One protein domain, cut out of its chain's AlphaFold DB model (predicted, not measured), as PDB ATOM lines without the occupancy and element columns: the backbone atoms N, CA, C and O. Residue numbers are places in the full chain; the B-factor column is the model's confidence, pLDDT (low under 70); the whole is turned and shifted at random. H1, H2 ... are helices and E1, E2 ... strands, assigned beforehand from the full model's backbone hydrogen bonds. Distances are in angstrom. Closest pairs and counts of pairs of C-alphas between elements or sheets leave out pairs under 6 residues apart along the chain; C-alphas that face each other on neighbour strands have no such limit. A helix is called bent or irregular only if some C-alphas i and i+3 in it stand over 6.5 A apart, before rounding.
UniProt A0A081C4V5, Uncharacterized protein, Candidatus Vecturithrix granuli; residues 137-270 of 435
ATOM      1  N   ALA A 137      58.483 -48.192  -8.017       96.00
ATOM      2  CA  ALA A 137      58.557 -48.340  -6.568       96.00
ATOM      3  C   ALA A 137      58.201 -49.772  -6.146       96.00
ATOM      4  O   ALA A 137      57.182 -50.324  -6.584       96.00
ATOM      5  N   LYS A 138      59.039 -50.356  -5.283       96.00
ATOM      6  CA  LYS A 138      58.886 -51.725  -4.772       96.00
ATOM      7  C   LYS A 138      58.729 -51.770  -3.266       96.00
ATOM      8  O   LYS A 138      58.062 -52.662  -2.758       96.00
ATOM      9  N   THR A 139      59.347 -50.830  -2.563       97.88
ATOM     10  CA  THR A 139      59.386 -50.820  -1.102       97.88
ATOM     11  C   THR A 139      58.800 -49.535  -0.540       97.88
ATOM     12  O   THR A 139      58.883 -48.471  -1.155       97.88
ATOM     13  N   ALA A 140      58.219 -49.624   0.649       98.06
ATOM     14  CA  ALA A 140      57.765 -48.457   1.382       98.06
ATOM     15  C   ALA A 140      58.082 -48.566   2.867       98.06
ATOM     16  O   ALA A 140      58.187 -49.650   3.436       98.06
ATOM     17  N   ARG A 141      58.162 -47.411   3.509       97.00
ATOM     18  CA  ARG A 141      58.100 -47.278   4.961       97.00
ATOM     19  C   ARG A 141      57.113 -46.183   5.323       97.00
ATOM     20  O   ARG A 141      56.768 -45.354   4.476       97.00
ATOM     21  N   TYR A 142      56.733 -46.120   6.590       96.12
ATOM     22  CA  TYR A 142      56.009 -44.971   7.109       96.12
ATOM     23  C   TYR A 142      56.642 -44.440   8.397       96.12
ATOM     24  O   TYR A 142      57.278 -45.180   9.146       96.12
ATOM     25  N   ILE A 143      56.478 -43.141   8.630       95.50
ATOM     26  CA  ILE A 143      56.968 -42.417   9.801       95.50
ATOM     27  C   ILE A 143      55.784 -41.684  10.426       95.50
ATOM     28  O   ILE A 143      55.088 -40.927   9.748       95.50
ATOM     29  N   LEU A 144      55.570 -41.897  11.725       95.50
ATOM     30  CA  LEU A 144      54.504 -41.254  12.489       95.50
ATOM     31  C   LEU A 144      55.097 -40.230  13.455       95.50
ATOM     32  O   LEU A 144      55.598 -40.579  14.521       95.50
ATOM     33  N   ASN A 145      54.978 -38.956  13.104       95.94
ATOM     34  CA  ASN A 145      55.334 -37.833  13.963       95.94
ATOM     35  C   ASN A 145      54.052 -37.280  14.586       95.94
ATOM     36  O   ASN A 145      53.503 -36.271  14.140       95.94
ATOM     37  N   THR A 146      53.533 -37.994  15.585       94.38
ATOM     38  CA  THR A 146      52.208 -37.707  16.147       94.38
ATOM     39  C   THR A 146      52.275 -37.333  17.621       94.38
ATOM     40  O   THR A 146      53.061 -37.898  18.379       94.38
ATOM     41  N   SER A 147      51.457 -36.365  18.031       94.81
ATOM     42  CA  SER A 147      51.351 -35.900  19.415       94.81
ATOM     43  C   SER A 147      49.899 -35.955  19.870       94.81
ATOM     44  O   SER A 147      49.047 -35.298  19.278       94.81
ATOM     45  N   PHE A 148      49.639 -36.734  20.920       94.31
ATOM     46  CA  PHE A 148      48.331 -36.893  21.552       94.31
ATOM     47  C   PHE A 148      48.440 -36.681  23.071       94.31
ATOM     48  O   PHE A 148      49.516 -36.876  23.651       94.31
ATOM     49  N   PRO A 149      47.337 -36.322  23.751       91.00
ATOM     50  CA  PRO A 149      47.322 -36.222  25.205       91.00
ATOM     51  C   PRO A 149      47.519 -37.586  25.885       91.00
ATOM     52  O   PRO A 149      47.072 -38.624  25.402       91.00
ATOM     53  N   GLY A 150      48.171 -37.559  27.053       85.94
ATOM     54  CA  GLY A 150      48.237 -38.674  28.007       85.94
ATOM     55  C   GLY A 150      48.778 -40.002  27.470       85.94
ATOM     56  O   GLY A 150      48.342 -41.055  27.919       85.94
ATOM     57  N   GLY A 151      49.732 -39.955  26.536       83.19
ATOM     58  CA  GLY A 151      50.439 -41.141  26.039       83.19
ATOM     59  C   GLY A 151      49.684 -41.950  24.982       83.19
ATOM     60  O   GLY A 151      50.186 -42.989  24.555       83.19
ATOM     61  N   LEU A 152      48.517 -41.476  24.535       89.62
ATOM     62  CA  LEU A 152      47.857 -42.013  23.349       89.62
ATOM     63  C   LEU A 152      48.767 -41.866  22.119       89.62
ATOM     64  O   LEU A 152      49.672 -41.032  22.070       89.62
ATOM     65  N   THR A 153      48.519 -42.689  21.110       89.75
ATOM     66  CA  THR A 153      49.227 -42.647  19.825       89.75
ATOM     67  C   THR A 153      48.232 -42.871  18.701       89.75
ATOM     68  O   THR A 153      47.200 -43.505  18.915       89.75
ATOM     69  N   LEU A 154      48.566 -42.420  17.491       87.75
ATOM     70  CA  LEU A 154      47.705 -42.599  16.321       87.75
ATOM     71  C   LEU A 154      47.326 -44.074  16.075       87.75
ATOM     72  O   LEU A 154      46.190 -44.365  15.709       87.75
ATOM     73  N   ASN A 155      48.238 -45.010  16.354       88.50
ATOM     74  CA  ASN A 155      48.005 -46.446  16.166       88.50
ATOM     75  C   ASN A 155      46.893 -47.012  17.060       88.50
ATOM     76  O   ASN A 155      46.330 -48.047  16.720       88.50
ATOM     77  N   HIS A 156      46.540 -46.341  18.163       85.19
ATOM     78  CA  HIS A 156      45.369 -46.725  18.958       85.19
ATOM     79  C   HIS A 156      44.061 -46.590  18.166       85.19
ATOM     80  O   HIS A 156      43.102 -47.285  18.482       85.19
ATOM     81  N   PHE A 157      44.030 -45.715  17.156       88.31
ATOM     82  CA  PHE A 157      42.834 -45.379  16.386       88.31
ATOM     83  C   PHE A 157      42.846 -46.016  14.998       88.31
ATOM     84  O   PHE A 157      41.855 -46.592  14.573       88.31
ATOM     85  N   ILE A 158      43.978 -45.956  14.289       88.75
ATOM     86  CA  ILE A 158      44.046 -46.448  12.902       88.75
ATOM     87  C   ILE A 158      44.542 -47.894  12.782       88.75
ATOM     88  O   ILE A 158      44.562 -48.440  11.676       88.75
ATOM     89  N   GLY A 159      44.973 -48.517  13.886       89.81
ATOM     90  CA  GLY A 159      45.537 -49.866  13.885       89.81
ATOM     91  C   GLY A 159      46.664 -50.014  12.858       89.81
ATOM     92  O   GLY A 159      47.612 -49.233  12.863       89.81
ATOM     93  N   ASN A 160      46.514 -50.985  11.950       91.38
ATOM     94  CA  ASN A 160      47.488 -51.301  10.895       91.38
ATOM     95  C   ASN A 160      47.114 -50.697   9.524       91.38
ATOM     96  O   ASN A 160      47.437 -51.258   8.473       91.38
ATOM     97  N   THR A 161      46.341 -49.609   9.505       94.25
ATOM     98  CA  THR A 161      45.877 -48.979   8.257       94.25
ATOM     99  C   THR A 161      47.026 -48.617   7.300       94.25
ATOM    100  O   THR A 161      46.921 -48.969   6.123       94.25
ATOM    101  N   PRO A 162      48.132 -47.976   7.739       94.75
ATOM    102  CA  PRO A 162      49.249 -47.658   6.846       94.75
ATOM    103  C   PRO A 162      49.869 -48.898   6.194       94.75
ATOM    104  O   PRO A 162      50.157 -48.888   5.000       94.75
ATOM    105  N   GLU A 163      50.037 -49.985   6.948       95.56
ATOM    106  CA  GLU A 163      50.578 -51.254   6.455       95.56
ATOM    107  C   GLU A 163      49.674 -51.892   5.403       95.56
ATOM    108  O   GLU A 163      50.152 -52.358   4.366       95.56
ATOM    109  N   ILE A 164      48.361 -51.883   5.644       96.06
ATOM    110  CA  ILE A 164      47.369 -52.410   4.702       96.06
ATOM    111  C   ILE A 164      47.403 -51.607   3.397       96.06
ATOM    112  O   ILE A 164      47.455 -52.201   2.321       96.06
ATOM    113  N   LEU A 165      47.441 -50.274   3.476       97.44
ATOM    114  CA  LEU A 165      47.512 -49.404   2.298       97.44
ATOM    115  C   LEU A 165      48.814 -49.592   1.511       97.44
ATOM    116  O   LEU A 165      48.774 -49.686   0.286       97.44
ATOM    117  N   ILE A 166      49.955 -49.720   2.197       97.56
ATOM    118  CA  ILE A 166      51.247 -50.056   1.578       97.56
ATOM    119  C   ILE A 166      51.162 -51.403   0.846       97.56
ATOM    120  O   ILE A 166      51.581 -51.512  -0.308       97.56
ATOM    121  N   SER A 167      50.565 -52.414   1.480       96.69
ATOM    122  CA  SER A 167      50.374 -53.726   0.861       96.69
ATOM    123  C   SER A 167      49.468 -53.647  -0.371       96.69
ATOM    124  O   SER A 167      49.800 -54.241  -1.398       96.69
ATOM    125  N   TYR A 168      48.350 -52.918  -0.301       97.00
ATOM    126  CA  TYR A 168      47.426 -52.718  -1.426       97.00
ATOM    127  C   TYR A 168      48.055 -51.921  -2.567       97.00
ATOM    128  O   TYR A 168      47.768 -52.194  -3.731       97.00
ATOM    129  N   ALA A 169      48.977 -51.008  -2.258       96.88
ATOM    130  CA  ALA A 169      49.782 -50.312  -3.256       96.88
ATOM    131  C   ALA A 169      50.769 -51.235  -3.980       96.88
ATOM    132  O   ALA A 169      51.399 -50.809  -4.948       96.88
ATOM    133  N   GLY A 170      50.910 -52.498  -3.566       96.19
ATOM    134  CA  GLY A 170      51.848 -53.429  -4.179       96.19
ATOM    135  C   GLY A 170      53.286 -53.219  -3.713       96.19
ATOM    136  O   GLY A 170      54.204 -53.489  -4.486       96.19
ATOM    137  N   LEU A 171      53.486 -52.668  -2.511       97.06
ATOM    138  CA  LEU A 171      54.799 -52.334  -1.967       97.06
ATOM    139  C   LEU A 171      55.137 -53.236  -0.775       97.06
ATOM    140  O   LEU A 171      54.286 -53.551   0.055       97.06
ATOM    141  N   GLU A 172      56.399 -53.641  -0.683       96.12
ATOM    142  CA  GLU A 172      56.940 -54.338   0.479       96.12
ATOM    143  C   GLU A 172      57.278 -53.327   1.577       96.12
ATOM    144  O   GLU A 172      58.034 -52.376   1.362       96.12
ATOM    145  N   GLN A 173      56.731 -53.535   2.771       96.12
ATOM    146  CA  GLN A 173      57.045 -52.682   3.903       96.12
ATOM    147  C   GLN A 173      58.419 -53.030   4.485       96.12
ATOM    148  O   GLN A 173      58.656 -54.161   4.905       96.12
ATOM    149  N   ILE A 174      59.298 -52.034   4.597       96.75
ATOM    150  CA  ILE A 174      60.610 -52.166   5.237       96.75
ATOM    151  C   ILE A 174      60.836 -51.045   6.258       96.75
ATOM    152  O   ILE A 174      60.246 -49.975   6.167       96.75
ATOM    153  N   GLN A 175      61.719 -51.266   7.233       92.38
ATOM    154  CA  GLN A 175      62.074 -50.270   8.264       92.38
ATOM    155  C   GLN A 175      63.364 -49.493   7.933       92.38
ATOM    156  O   GLN A 175      63.957 -48.853   8.795       92.38
ATOM    157  N   SER A 176      63.833 -49.579   6.688       92.44
ATOM    158  CA  SER A 176      65.086 -48.968   6.240       92.44
ATOM    159  C   SER A 176      64.848 -47.591   5.632       92.44
ATOM    160  O   SER A 176      63.923 -47.421   4.842       92.44
ATOM    161  N   ASP A 177      65.748 -46.640   5.890       91.06
ATOM    162  CA  ASP A 177      65.790 -45.347   5.187       91.06
ATOM    163  C   ASP A 177      66.040 -45.489   3.672       91.06
ATOM    164  O   ASP A 177      65.913 -44.516   2.936       91.06
ATOM    165  N   GLN A 178      66.390 -46.690   3.198       93.06
ATOM    166  CA  GLN A 178      66.556 -47.018   1.776       93.06
ATOM    167  C   GLN A 178      65.243 -47.412   1.076       93.06
ATOM    168  O   GLN A 178      65.288 -47.860  -0.067       93.06
ATOM    169  N   ALA A 179      64.092 -47.305   1.748       96.56
ATOM    170  CA  ALA A 179      62.798 -47.541   1.114       96.56
ATOM    171  C   ALA A 179      62.583 -46.592  -0.074       96.56
ATOM    172  O   ALA A 179      62.923 -45.410   0.000       96.56
ATOM    173  N   ASP A 180      61.972 -47.100  -1.145       97.56
ATOM    174  CA  ASP A 180      61.676 -46.289  -2.326       97.56
ATOM    175  C   ASP A 180      60.718 -45.150  -1.973       97.56
ATOM    176  O   ASP A 180      60.959 -43.993  -2.327       97.56
ATOM    177  N   VAL A 181      59.649 -45.492  -1.245       97.88
ATOM    178  CA  VAL A 181      58.610 -44.566  -0.796       97.88
ATOM    179  C   VAL A 181      58.642 -44.411   0.724       97.88
ATOM    180  O   VAL A 181      58.680 -45.386   1.470       97.88
ATOM    181  N   THR A 182      58.571 -43.175   1.207       97.81
ATOM    182  CA  THR A 182      58.352 -42.861   2.623       97.81
ATOM    183  C   THR A 182      57.044 -42.091   2.777       97.81
ATOM    184  O   THR A 182      56.923 -40.976   2.270       97.81
ATOM    185  N   LEU A 183      56.081 -42.672   3.495       97.44
ATOM    186  CA  LEU A 183      54.877 -41.981   3.957       97.44
ATOM    187  C   LEU A 183      55.171 -41.317   5.305       97.44
ATOM    188  O   LEU A 183      55.437 -42.006   6.285       97.44
ATOM    189  N   THR A 184      55.093 -39.996   5.391       97.06
ATOM    190  CA  THR A 184      55.245 -39.281   6.665       97.06
ATOM    191  C   THR A 184      53.907 -38.705   7.089       97.06
ATOM    192  O   THR A 184      53.296 -37.951   6.338       97.06
ATOM    193  N   ILE A 185      53.462 -39.038   8.298       97.25
ATOM    194  CA  ILE A 185      52.260 -38.469   8.908       97.25
ATOM    195  C   ILE A 185      52.707 -37.597  10.075       97.25
ATOM    196  O   ILE A 185      53.169 -38.101  11.101       97.25
ATOM    197  N   ASN A 186      52.552 -36.286   9.919       96.88
ATOM    198  CA  ASN A 186      52.729 -35.318  10.992       96.88
ATOM    199  C   ASN A 186      51.347 -34.965  11.534       96.88
ATOM    200  O   ASN A 186      50.490 -34.528  10.771       96.88
ATOM    201  N   MET A 187      51.107 -35.148  12.831       96.38
ATOM    202  CA  MET A 187      49.793 -34.885  13.424       96.38
ATOM    203  C   MET A 187      49.916 -34.340  14.841       96.38
ATOM    204  O   MET A 187      50.626 -34.890  15.682       96.38
ATOM    205  N   LYS A 188      49.147 -33.298  15.136       96.94
ATOM    206  CA  LYS A 188      48.880 -32.840  16.494       96.94
ATOM    207  C   LYS A 188      47.402 -33.045  16.796       96.94
ATOM    208  O   LYS A 188      46.564 -32.558  16.041       96.94
ATOM    209  N   ALA A 189      47.114 -33.742  17.887       97.00
ATOM    210  CA  ALA A 189      45.773 -33.983  18.386       97.00
ATOM    211  C   ALA A 189      45.565 -33.223  19.703       97.00
ATOM    212  O   ALA A 189      46.343 -33.374  20.649       97.00
ATOM    213  N   GLU A 190      44.527 -32.393  19.760       97.31
ATOM    214  CA  GLU A 190      44.212 -31.541  20.905       97.31
ATOM    215  C   GLU A 190      42.773 -31.810  21.373       97.31
ATOM    216  O   GLU A 190      41.844 -31.788  20.563       97.31
ATOM    217  N   PRO A 191      42.555 -32.100  22.667       97.31
ATOM    218  CA  PRO A 191      41.214 -32.278  23.195       97.31
ATOM    219  C   PRO A 191      40.573 -30.912  23.432       97.31
ATOM    220  O   PRO A 191      41.227 -29.980  23.903       97.31
ATOM    221  N   ILE A 192      39.277 -30.811  23.159       97.69
ATOM    222  CA  ILE A 192      38.509 -29.582  23.341       97.69
ATOM    223  C   ILE A 192      37.517 -29.798  24.470       97.69
ATOM    224  O   ILE A 192      36.717 -30.737  24.456       97.69
ATOM    225  N   SER A 193      37.579 -28.918  25.464       95.81
ATOM    226  CA  SER A 193      36.694 -28.962  26.619       95.81
ATOM    227  C   SER A 193      35.535 -27.981  26.511       95.81
ATOM    228  O   SER A 193      35.720 -26.853  26.060       95.81
ATOM    229  N   ALA A 194      34.383 -28.371  27.044       95.94
ATOM    230  CA  ALA A 194      33.260 -27.493  27.337       95.94
ATOM    231  C   ALA A 194      32.783 -27.703  28.779       95.94
ATOM    232  O   ALA A 194      32.929 -28.785  29.349       95.94
ATOM    233  N   GLU A 195      32.214 -26.657  29.373       94.38
ATOM    234  CA  GLU A 195      31.616 -26.719  30.703       94.38
ATOM    235  C   GLU A 195      30.103 -26.922  30.600       94.38
ATOM    236  O   GLU A 195      29.408 -26.215  29.872       94.38
ATOM    237  N   TYR A 196      29.589 -27.890  31.357       92.12
ATOM    238  CA  TYR A 196      28.175 -28.236  31.390       92.12
ATOM    239  C   TYR A 196      27.627 -28.055  32.802       92.12
ATOM    240  O   TYR A 196      28.182 -28.604  33.755       92.12
ATOM    241  N   SER A 197      26.488 -27.368  32.935       87.69
ATOM    242  CA  SER A 197      25.932 -26.923  34.224       87.69
ATOM    243  C   SER A 197      25.808 -28.014  35.299       87.69
ATOM    244  O   SER A 197      25.893 -27.705  36.480       87.69
ATOM    245  N   ASN A 198      25.630 -29.282  34.906       85.62
ATOM    246  CA  ASN A 198      25.475 -30.418  35.824       85.62
ATOM    247  C   ASN A 198      26.624 -31.442  35.769       85.62
ATOM    248  O   ASN A 198      26.571 -32.435  36.490       85.62
ATOM    249  N   LEU A 199      27.630 -31.251  34.908       87.44
ATOM    250  CA  LEU A 199      28.727 -32.215  34.698       87.44
ATOM    251  C   LEU A 199      30.121 -31.585  34.838       87.44
ATOM    252  O   LEU A 199      31.119 -32.301  34.772       87.44
ATOM    253  N   GLY A 200      30.199 -30.265  35.022       90.56
ATOM    254  CA  GLY A 200      31.456 -29.528  35.029       90.56
ATOM    255  C   GLY A 200      32.152 -29.573  33.669       90.56
ATOM    256  O   GLY A 200      31.506 -29.703  32.627       90.56
ATOM    257  N   ILE A 201      33.479 -29.462  33.692       93.44
ATOM    258  CA  ILE A 201      34.319 -29.498  32.492       93.44
ATOM    259  C   ILE A 201      34.357 -30.924  31.934       93.44
ATOM    260  O   ILE A 201      34.699 -31.869  32.643       93.44
ATOM    261  N   GLN A 202      34.039 -31.064  30.651       95.50
ATOM    262  CA  GLN A 202      34.143 -32.309  29.895       95.50
ATOM    263  C   GLN A 202      34.912 -32.053  28.595       95.50
ATOM    264  O   GLN A 202      34.670 -31.058  27.920       95.50
ATOM    265  N   TYR A 203      35.805 -32.963  28.220       95.88
ATOM    266  CA  TYR A 203      36.586 -32.953  26.979       95.88
ATOM    267  C   TYR A 203      35.803 -33.613  25.839       95.88
ATOM    268  O   TYR A 203      36.184 -34.654  25.320       95.88
ATOM    269  N   SER A 204      34.630 -33.070  25.525       95.50
ATOM    270  CA  SER A 204      33.664 -33.658  24.588       95.50
ATOM    271  C   SER A 204      33.879 -33.277  23.120       95.50
ATOM    272  O   SER A 204      33.093 -33.692  22.267       95.50
ATOM    273  N   GLY A 205      34.922 -32.503  22.823       96.69
ATOM    274  CA  GLY A 205      35.381 -32.214  21.470       96.69
ATOM    275  C   GLY A 205      36.840 -32.621  21.264       96.69
ATOM    276  O   GLY A 205      37.568 -32.905  22.219       96.69
ATOM    277  N   ALA A 206      37.273 -32.645  20.009       97.62
ATOM    278  CA  ALA A 206      38.634 -32.995  19.619       97.62
ATOM    279  C   ALA A 206      39.019 -32.304  18.305       97.62
ATOM    280  O   ALA A 206      38.196 -32.165  17.402       97.62
ATOM    281  N   GLU A 207      40.280 -31.911  18.187       97.69
ATOM    282  CA  GLU A 207      40.886 -31.371  16.970       97.69
ATOM    283  C   GLU A 207      42.090 -32.228  16.591       97.69
ATOM    284  O   GLU A 207      42.901 -32.589  17.446       97.69
ATOM    285  N   ILE A 208      42.243 -32.513  15.302       97.00
ATOM    286  CA  ILE A 208      43.496 -33.004  14.735       97.00
ATOM    287  C   ILE A 208      43.908 -32.103  13.577       97.00
ATOM    288  O   ILE A 208      43.096 -31.735  12.727       97.00
ATOM    289  N   LYS A 209      45.193 -31.767  13.522       97.31
ATOM    290  CA  LYS A 209      45.781 -30.992  12.426       97.31
ATOM    291  C   LYS A 209      47.180 -31.477  12.099       97.31
ATOM    292  O   LYS A 209      47.898 -31.947  12.986       97.31
ATOM    293  N   GLY A 210      47.586 -31.336  10.847       96.94
ATOM    294  CA  GLY A 210      48.920 -31.730  10.423       96.94
ATOM    295  C   GLY A 210      49.043 -31.912   8.921       96.94
ATOM    296  O   GLY A 210      48.313 -31.278   8.165       96.94
ATOM    297  N   SER A 211      49.979 -32.764   8.508       96.88
ATOM    298  CA  SER A 211      50.254 -33.044   7.102       96.88
ATOM    299  C   SER A 211      50.530 -34.523   6.855       96.88
ATOM    300  O   SER A 211      51.071 -35.226   7.715       96.88
ATOM    301  N   ILE A 212      50.174 -34.988   5.663       97.12
ATOM    302  CA  ILE A 212      50.578 -36.285   5.126       97.12
ATOM    303  C   ILE A 212      51.476 -36.014   3.922       97.12
ATOM    304  O   ILE A 212      51.132 -35.221   3.047       97.12
ATOM    305  N   GLU A 213      52.635 -36.661   3.883       96.81
ATOM    306  CA  GLU A 213      53.625 -36.493   2.823       96.81
ATOM    307  C   GLU A 213      54.007 -37.848   2.233       96.81
ATOM    308  O   GLU A 213      54.338 -38.781   2.965       96.81
ATOM    309  N   VAL A 214      53.998 -37.946   0.904       97.50
ATOM    310  CA  VAL A 214      54.519 -39.094   0.157       97.50
ATOM    311  C   VAL A 214      55.822 -38.671  -0.503       97.50
ATOM    312  O   VAL A 214      55.843 -37.787  -1.359       97.50
ATOM    313  N   ILE A 215      56.916 -39.310  -0.103       96.69
ATOM    314  CA  ILE A 215      58.269 -38.989  -0.557       96.69
ATOM    315  C   ILE A 215      58.810 -40.168  -1.362       96.69
ATOM    316  O   ILE A 215      58.778 -41.294  -0.875       96.69
ATOM    317  N   TYR A 216      59.349 -39.916  -2.554       96.31
ATOM    318  CA  TYR A 216      60.027 -40.906  -3.394       96.31
ATOM    319  C   TYR A 216      61.483 -40.501  -3.611       96.31
ATOM    320  O   TYR A 216      61.743 -39.416  -4.129       96.31
ATOM    321  N   HIS A 217      62.432 -41.330  -3.161       90.75
ATOM    322  CA  HIS A 217      63.882 -41.052  -3.221       90.75
ATOM    323  C   HIS A 217      64.258 -39.599  -2.833       90.75
ATOM    324  O   HIS A 217      65.042 -38.936  -3.511       90.75
ATOM    325  N   ASN A 218      63.711 -39.115  -1.709       87.62
ATOM    326  CA  ASN A 218      63.880 -37.759  -1.144       87.62
ATOM    327  C   ASN A 218      63.148 -36.610  -1.860       87.62
ATOM    328  O   ASN A 218      63.319 -35.453  -1.479       87.62
ATOM    329  N   ILE A 219      62.316 -36.900  -2.857       93.19
ATOM    330  CA  ILE A 219      61.459 -35.909  -3.513       93.19
ATOM    331  C   ILE A 219      60.044 -36.051  -2.957       93.19
ATOM    332  O   ILE A 219      59.451 -37.124  -3.044       93.19
ATOM    333  N   THR A 220      59.486 -34.980  -2.395       95.00
ATOM    334  CA  THR A 220      58.075 -34.951  -1.989       95.00
ATOM    335  C   THR A 220      57.195 -34.957  -3.237       95.00
ATOM    336  O   THR A 220      57.150 -33.977  -3.977       95.00
ATOM    337  N   ILE A 221      56.513 -36.075  -3.474       94.62
ATOM    338  CA  ILE A 221      55.608 -36.279  -4.613       94.62
ATOM    339  C   ILE A 221      54.230 -35.689  -4.323       94.62
ATOM    340  O   ILE A 221      53.571 -35.159  -5.217       94.62
ATOM    341  N   LEU A 222      53.798 -35.787  -3.068       94.88
ATOM    342  CA  LEU A 222      52.519 -35.281  -2.605       94.88
ATOM    343  C   LEU A 222      52.661 -34.808  -1.162       94.88
ATOM    344  O   LEU A 222      53.319 -35.460  -0.349       94.88
ATOM    345  N   LYS A 223      52.039 -33.669  -0.863       95.12
ATOM    346  CA  LYS A 223      51.871 -33.146   0.488       95.12
ATOM    347  C   LYS A 223      50.466 -32.583   0.617       95.12
ATOM    348  O   LYS A 223      50.086 -31.712  -0.157       95.12
ATOM    349  N   GLU A 224      49.751 -33.067   1.614       95.69
ATOM    350  CA  GLU A 224      48.379 -32.682   1.923       95.69
ATOM    351  C   GLU A 224      48.328 -32.235   3.379       95.69
ATOM    352  O   GLU A 224      48.658 -33.011   4.282       95.69
ATOM    353  N   ASP A 225      47.923 -30.990   3.613       96.31
ATOM    354  CA  ASP A 225      47.634 -30.506   4.958       96.31
ATOM    355  C   ASP A 225      46.183 -30.852   5.314       96.31
ATOM    356  O   ASP A 225      45.273 -30.726   4.496       96.31
ATOM    357  N   PHE A 226      45.946 -31.269   6.554       95.25
ATOM    358  CA  PHE A 226      44.609 -31.590   7.037       95.25
ATOM    359  C   PHE A 226      44.321 -30.905   8.368       95.25
ATOM    360  O   PHE A 226      45.197 -30.700   9.210       95.25
ATOM    361  N   HIS A 227      43.047 -30.594   8.566       96.50
ATOM    362  CA  HIS A 227      42.495 -30.109   9.819       96.50
ATOM    363  C   HIS A 227      41.082 -30.677   9.957       96.50
ATOM    364  O   HIS A 227      40.248 -30.492   9.068       96.50
ATOM    365  N   LYS A 228      40.833 -31.419  11.036       96.56
ATOM    366  CA  LYS A 228      39.534 -32.023  11.347       96.56
ATOM    367  C   LYS A 228      39.182 -31.706  12.791       96.56
ATOM    368  O   LYS A 228      40.046 -31.701  13.665       96.56
ATOM    369  N   LEU A 229      37.905 -31.435  13.016       96.06
ATOM    370  CA  LEU A 229      37.411 -30.859  14.252       96.06
ATOM    371  C   LEU A 229      36.043 -31.444  14.577       96.06
ATOM    372  O   LEU A 229      35.139 -31.425  13.741       96.06
ATOM    373  N   LYS A 230      35.894 -31.910  15.811       96.25
ATOM    374  CA  LYS A 230      34.608 -32.182  16.434       96.25
ATOM    375  C   LYS A 230      34.415 -31.208  17.583       96.25
ATOM    376  O   LYS A 230      35.107 -31.286  18.597       96.25
ATOM    377  N   GLU A 231      33.450 -30.316  17.414       96.62
ATOM    378  CA  GLU A 231      33.082 -29.360  18.450       96.62
ATOM    379  C   GLU A 231      32.342 -30.050  19.605       96.62
ATOM    380  O   GLU A 231      31.540 -30.966  19.368       96.62
ATOM    381  N   PRO A 232      32.555 -29.606  20.856       95.69
ATOM    382  CA  PRO A 232      31.731 -30.024  21.977       95.69
ATOM    383  C   PRO A 232      30.238 -29.771  21.699       95.69
ATOM    384  O   PRO A 232      29.866 -28.678  21.262       95.69
ATOM    385  N   PRO A 233      29.342 -30.732  21.981       93.62
ATOM    386  CA  PRO A 233      27.910 -30.508  21.829       93.62
ATOM    387  C   PRO A 233      27.430 -29.405  22.774       93.62
ATOM    388  O   PRO A 233      27.834 -29.362  23.936       93.62
ATOM    389  N   ILE A 234      26.514 -28.557  22.301       91.94
ATOM    390  CA  ILE A 234      25.922 -27.474  23.109       91.94
ATOM    391  C   ILE A 234      25.026 -28.047  24.219       91.94
ATOM    392  O   ILE A 234      24.989 -27.529  25.332       91.94
ATOM    393  N   VAL A 235      24.299 -29.128  23.920       88.19
ATOM    394  CA  VAL A 235      23.357 -29.778  24.841       88.19
ATOM    395  C   VAL A 235      23.706 -31.252  24.954       88.19
ATOM    396  O   VAL A 235      23.957 -31.918  23.952       88.19
ATOM    397  N   VAL A 236      23.689 -31.766  26.183       87.69
ATOM    398  CA  VAL A 236      24.036 -33.153  26.495       87.69
ATOM    399  C   VAL A 236      22.905 -33.834  27.262       87.69
ATOM    400  O   VAL A 236      22.276 -33.231  28.131       87.69
ATOM    401  N   GLY A 237      22.616 -35.085  26.901       83.62
ATOM    402  CA  GLY A 237      21.543 -35.884  27.498       83.62
ATOM    403  C   GLY A 237      21.952 -36.625  28.776       83.62
ATOM    404  O   GLY A 237      23.104 -36.584  29.215       83.62
ATOM    405  N   GLN A 238      20.997 -37.356  29.361       73.75
ATOM    406  CA  GLN A 238      21.281 -38.291  30.456       73.75
ATOM    407  C   GLN A 238      22.280 -39.367  29.995       73.75
ATOM    408  O   GLN A 238      22.135 -39.924  28.912       73.75
ATOM    409  N   GLY A 239      23.298 -39.649  30.816       73.62
ATOM    410  CA  GLY A 239      24.357 -40.625  30.507       73.62
ATOM    411  C   GLY A 239      25.611 -40.049  29.838       73.62
ATOM    412  O   GLY A 239      26.557 -40.790  29.598       73.62
ATOM    413  N   PHE A 240      25.660 -38.738  29.573       81.75
ATOM    414  CA  PHE A 240      26.851 -38.092  29.005       81.75
ATOM    415  C   PHE A 240      28.015 -37.959  30.005       81.75
ATOM    416  O   PHE A 240      29.185 -37.950  29.624       81.75
ATOM    417  N   GLY A 241      27.692 -37.850  31.297       73.31
ATOM    418  CA  GLY A 241      28.662 -37.633  32.369       73.31
ATOM    419  C   GLY A 241      29.661 -38.776  32.535       73.31
ATOM    420  O   GLY A 241      29.290 -39.946  32.510       73.31
ATOM    421  N   GLY A 242      30.933 -38.430  32.743       74.06
ATOM    422  CA  GLY A 242      32.012 -39.379  33.040       74.06
ATOM    423  C   GLY A 242      32.754 -39.908  31.811       74.06
ATOM    424  O   GLY A 242      33.946 -40.193  31.921       74.06
ATOM    425  N   ARG A 243      32.107 -39.952  30.634       85.25
ATOM    426  CA  ARG A 243      32.722 -40.413  29.373       85.25
ATOM    427  C   ARG A 243      33.880 -39.517  28.923       85.25
ATOM    428  O   ARG A 243      34.905 -40.013  28.474       85.25
ATOM    429  N   PHE A 244      33.743 -38.207  29.102       90.69
ATOM    430  CA  PHE A 244      34.688 -37.193  28.623       90.69
ATOM    431  C   PHE A 244      35.406 -36.479  29.780       90.69
ATOM    432  O   PHE A 244      35.693 -35.288  29.720       90.69
ATOM    433  N   SER A 245      35.661 -37.197  30.875       90.56
ATOM    434  CA  SER A 245      36.175 -36.612  32.121       90.56
ATOM    435  C   SER A 245      37.668 -36.258  32.098       90.56
ATOM    436  O   SER A 245      38.135 -35.574  33.010       90.56
ATOM    437  N   SER A 246      38.425 -36.673  31.076       92.88
ATOM    438  CA  SER A 246      39.848 -36.348  30.943       92.88
ATOM    439  C   SER A 246      40.242 -36.002  29.498       92.88
ATOM    440  O   SER A 246      39.572 -36.426  28.558       92.88
ATOM    441  N   PRO A 247      41.371 -35.293  29.289       94.00
ATOM    442  CA  PRO A 247      41.908 -35.008  27.953       94.00
ATOM    443  C   PRO A 247      42.094 -36.252  27.068       94.00
ATOM    444  O   PRO A 247      41.992 -36.169  25.850       94.00
ATOM    445  N   THR A 248      42.384 -37.409  27.670       93.50
ATOM    446  CA  THR A 248      42.593 -38.678  26.958       93.50
ATOM    447  C   THR A 248      41.299 -39.367  26.558       93.50
ATOM    448  O   THR A 248      41.344 -40.308  25.778       93.50
ATOM    449  N   SER A 249      40.158 -38.961  27.117       93.12
ATOM    450  CA  SER A 249      38.866 -39.550  26.778       93.12
ATOM    451  C   SER A 249      38.088 -38.738  25.746       93.12
ATOM    452  O   SER A 249      36.950 -39.086  25.444       93.12
ATOM    453  N   ALA A 250      38.701 -37.684  25.193       95.31
ATOM    454  CA  ALA A 250      38.159 -36.921  24.076       95.31
ATOM    455  C   ALA A 250      37.892 -37.807  22.844       95.31
ATOM    456  O   ALA A 250      38.600 -38.801  22.653       95.31
ATOM    457  N   PRO A 251      36.896 -37.459  22.005       94.94
ATOM    458  CA  PRO A 251      36.436 -38.287  20.886       94.94
ATOM    459  C   PRO A 251      37.388 -38.218  19.675       94.94
ATOM    460  O   PRO A 251      37.015 -37.778  18.587       94.94
ATOM    461  N   PHE A 252      38.657 -38.582  19.875       95.69
ATOM    462  CA  PHE A 252      39.658 -38.635  18.807       95.69
ATOM    463  C   PHE A 252      39.357 -39.732  17.785       95.69
ATOM    464  O   PHE A 252      39.674 -39.550  16.615       95.69
ATOM    465  N   ASP A 253      38.735 -40.828  18.218       92.56
ATOM    466  CA  ASP A 253      38.224 -41.903  17.367       92.56
ATOM    467  C   ASP A 253      37.326 -41.344  16.265       92.56
ATOM    468  O   ASP A 253      37.626 -41.529  15.092       92.56
ATOM    469  N   GLU A 254      36.322 -40.543  16.619       91.81
ATOM    470  CA  GLU A 254      35.383 -39.987  15.642       91.81
ATOM    471  C   GLU A 254      36.077 -39.048  14.645       91.81
ATOM    472  O   GLU A 254      35.865 -39.136  13.437       91.81
ATOM    473  N   VAL A 255      36.961 -38.165  15.119       94.38
ATOM    474  CA  VAL A 255      37.667 -37.221  14.232       94.38
ATOM    475  C   VAL A 255      38.660 -37.946  13.314       94.38
ATOM    476  O   VAL A 255      38.876 -37.527  12.172       94.38
ATOM    477  N   ILE A 256      39.262 -39.037  13.787       93.69
ATOM    478  CA  ILE A 256      40.201 -39.839  13.005       93.69
ATOM    479  C   ILE A 256      39.450 -40.715  12.001       93.69
ATOM    480  O   ILE A 256      39.765 -40.655  10.816       93.69
ATOM    481  N   GLU A 257      38.452 -41.479  12.433       87.19
ATOM    482  CA  GLU A 257      37.696 -42.404  11.584       87.19
ATOM    483  C   GLU A 257      36.872 -41.673  10.520       87.19
ATOM    484  O   GLU A 257      36.923 -42.046   9.346       87.19
ATOM    485  N   ASP A 258      36.172 -40.594  10.884       82.69
ATOM    486  CA  ASP A 258      35.343 -39.848   9.934       82.69
ATOM    487  C   ASP A 258      36.119 -38.793   9.146       82.69
ATOM    488  O   ASP A 258      35.692 -38.408   8.054       82.69
ATOM    489  N   GLY A 259      37.238 -38.308   9.688       85.62
ATOM    490  CA  GLY A 259      37.991 -37.194   9.121       85.62
ATOM    491  C   GLY A 259      39.316 -37.597   8.483       85.62
ATOM    492  O   GLY A 259      39.559 -37.268   7.324       85.62
ATOM    493  N   PHE A 260      40.200 -38.252   9.234       93.44
ATOM    494  CA  PHE A 260      41.573 -38.532   8.798       93.44
ATOM    495  C   PHE A 260      41.697 -39.791   7.937       93.44
ATOM    496  O   PHE A 260      42.393 -39.765   6.926       93.44
ATOM    497  N   THR A 261      41.024 -40.882   8.301       93.19
ATOM    498  CA  THR A 261      41.125 -42.165   7.594       93.19
ATOM    499  C   THR A 261      40.713 -42.061   6.119       93.19
ATOM    500  O   THR A 261      41.480 -42.539   5.280       93.19
ATOM    501  N   PRO A 262      39.597 -41.396   5.741       93.12
ATOM    502  CA  PRO A 262      39.268 -41.177   4.332       93.12
ATOM    503  C   PRO A 262      40.350 -40.378   3.595       93.12
ATOM    504  O   PRO A 262      40.779 -40.795   2.527       93.12
ATOM    505  N   ASN A 263      40.857 -39.292   4.197       93.81
ATOM    506  CA  ASN A 263      41.945 -38.494   3.622       93.81
ATOM    507  C   ASN A 263      43.204 -39.347   3.368       93.81
ATOM    508  O   ASN A 263      43.841 -39.226   2.325       93.81
ATOM    509  N   LEU A 264      43.569 -40.232   4.301       95.75
ATOM    510  CA  LEU A 264      44.718 -41.121   4.134       95.75
ATOM    511  C   LEU A 264      44.507 -42.125   2.987       95.75
ATOM    512  O   LEU A 264      45.421 -42.334   2.192       95.75
ATOM    513  N   ILE A 265      43.318 -42.728   2.877       96.75
ATOM    514  CA  ILE A 265      42.983 -43.637   1.768       96.75
ATOM    515  C   ILE A 265      43.024 -42.885   0.432       96.75
ATOM    516  O   ILE A 265      43.592 -43.394  -0.532       96.75
ATOM    517  N   GLU A 266      42.460 -41.678   0.374       95.50
ATOM    518  CA  GLU A 266      42.414 -40.843  -0.830       95.50
ATOM    519  C   GLU A 266      43.818 -40.488  -1.330       95.50
ATOM    520  O   GLU A 266      44.102 -40.658  -2.512       95.50
ATOM    521  N   ILE A 267      44.752 -40.163  -0.430       96.19
ATOM    522  CA  ILE A 267      46.163 -39.961  -0.795       96.19
ATOM    523  C   ILE A 267      46.757 -41.199  -1.461       96.19
ATOM    524  O   ILE A 267      47.480 -41.077  -2.451       96.19
ATOM    525  N   PHE A 268      46.473 -42.397  -0.947       97.56
ATOM    526  CA  PHE A 268      46.943 -43.628  -1.581       97.56
ATOM    527  C   PHE A 268      46.274 -43.866  -2.934       97.56
ATOM    528  O   PHE A 268      46.957 -44.291  -3.862       97.56
ATOM    529  N   VAL A 269      44.986 -43.557  -3.073       97.12
ATOM    530  CA  VAL A 269      44.267 -43.640  -4.352       97.12
ATOM    531  C   VAL A 269      44.880 -42.695  -5.390       97.12
ATOM    532  O   VAL A 269      45.213 -43.131  -6.489       97.12
ATOM    533  N   ASP A 270      45.135 -41.440  -5.027       94.69
ATOM    534  CA  ASP A 270      45.714 -40.418  -5.914       94.69
ATOM    535  C   ASP A 270      47.200 -40.648  -6.233       94.69
ATOM    536  O   ASP A 270      47.781 -40.025  -7.132       94.69
TER     537      ASP A 270
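This is residues 137 to 270 of the 435 residues of an uncharacterized protein of Candidatus Vecturithrix granuli (UniProt A0A081C4V5). A long, twisted sheet of four strands forms a slab with helices over one face and the other face bare: H3 covers E3 and E4, the shorter H2 covers E1, and both run along the strands. The tip of the hairpin E2 and E3 reaches beyond E1 and E4 at one end of the long axis. The printed part has 134 residues, with three named helices and four named strands in the order E1 H1 H2 E2 E3 E4 H3; the sheet is mixed, in the order E1 E2 E3 E4, and the class is mixed, helices and strands. The whole is a rod of 57 by 23 by 21 A, only just loose and close to compact, with a radius of gyration of the C-alphas of 17.4 A.

Find C-alpha 139 at (59.386, -50.820, -1.102), where E1 begins; it runs over residues 139 to 147, 26.6 A. E2 holds residues 181 to 196, 47.2 A, and E3, the longest strand, residues 200 to 216, 49.2 A. From C-alpha 219 at (61.459, -35.909, -3.513), E4 runs to residue 230, 33.7 A. H1 is residues 155 to 158, 5.1 A, and H2 residues 161 to 168, 10.5 A. H3 runs over residues 252 to 270, 25.5 A, and ends at C-alpha 270, (45.714, -40.418, -5.914). It is irregular, but only just, with C-alphas 258 and 261 6.7 A apart, and has a kink of 30 degrees near residue 259.

Start at E2, E3 and E4, a meander, each strand the antiparallel neighbour of the one before; both hairpins have tight links. Look for N 190 and O 207 at 2.8 A, and N 210 and O 226 at 3.0 A. E1, an edge strand, is parallel to E2, with N 143 and O 183 at 2.8 A. E1, H1, H2 and E2 make a strand-helix-strand unit, two parallel strands joined through helices, with a left-handed crossover. H2 and H3 are on the same face of the sheet, giving two layers, at heights over the sheet of 9.9 A and 8.8 A. The closest C-alphas of H3 and E4 are those of Lys 228 and Gly 259, 5.8 A; those of H2 and E1 are Ala 140 and Ile 166, 6.7 A. H1 is not on the sheet but touches H3, the C-alphas of Phe 157 and Asp 253 coming closest at 5.9 A. In H2 every O i to N i+4 pair is within hydrogen-bond range, in H3 12 of 15; H1 is too short for such a pair.

The C-alphas farthest apart, of Lys 138 and Ser 197, are 56.8 A apart. The printed part has no cut. The links H2 to E2, 12 residues, and E4 to H3, 21 residues, are long. The mean pLDDT of the printed part is 93.3, and no printed residue is under 70.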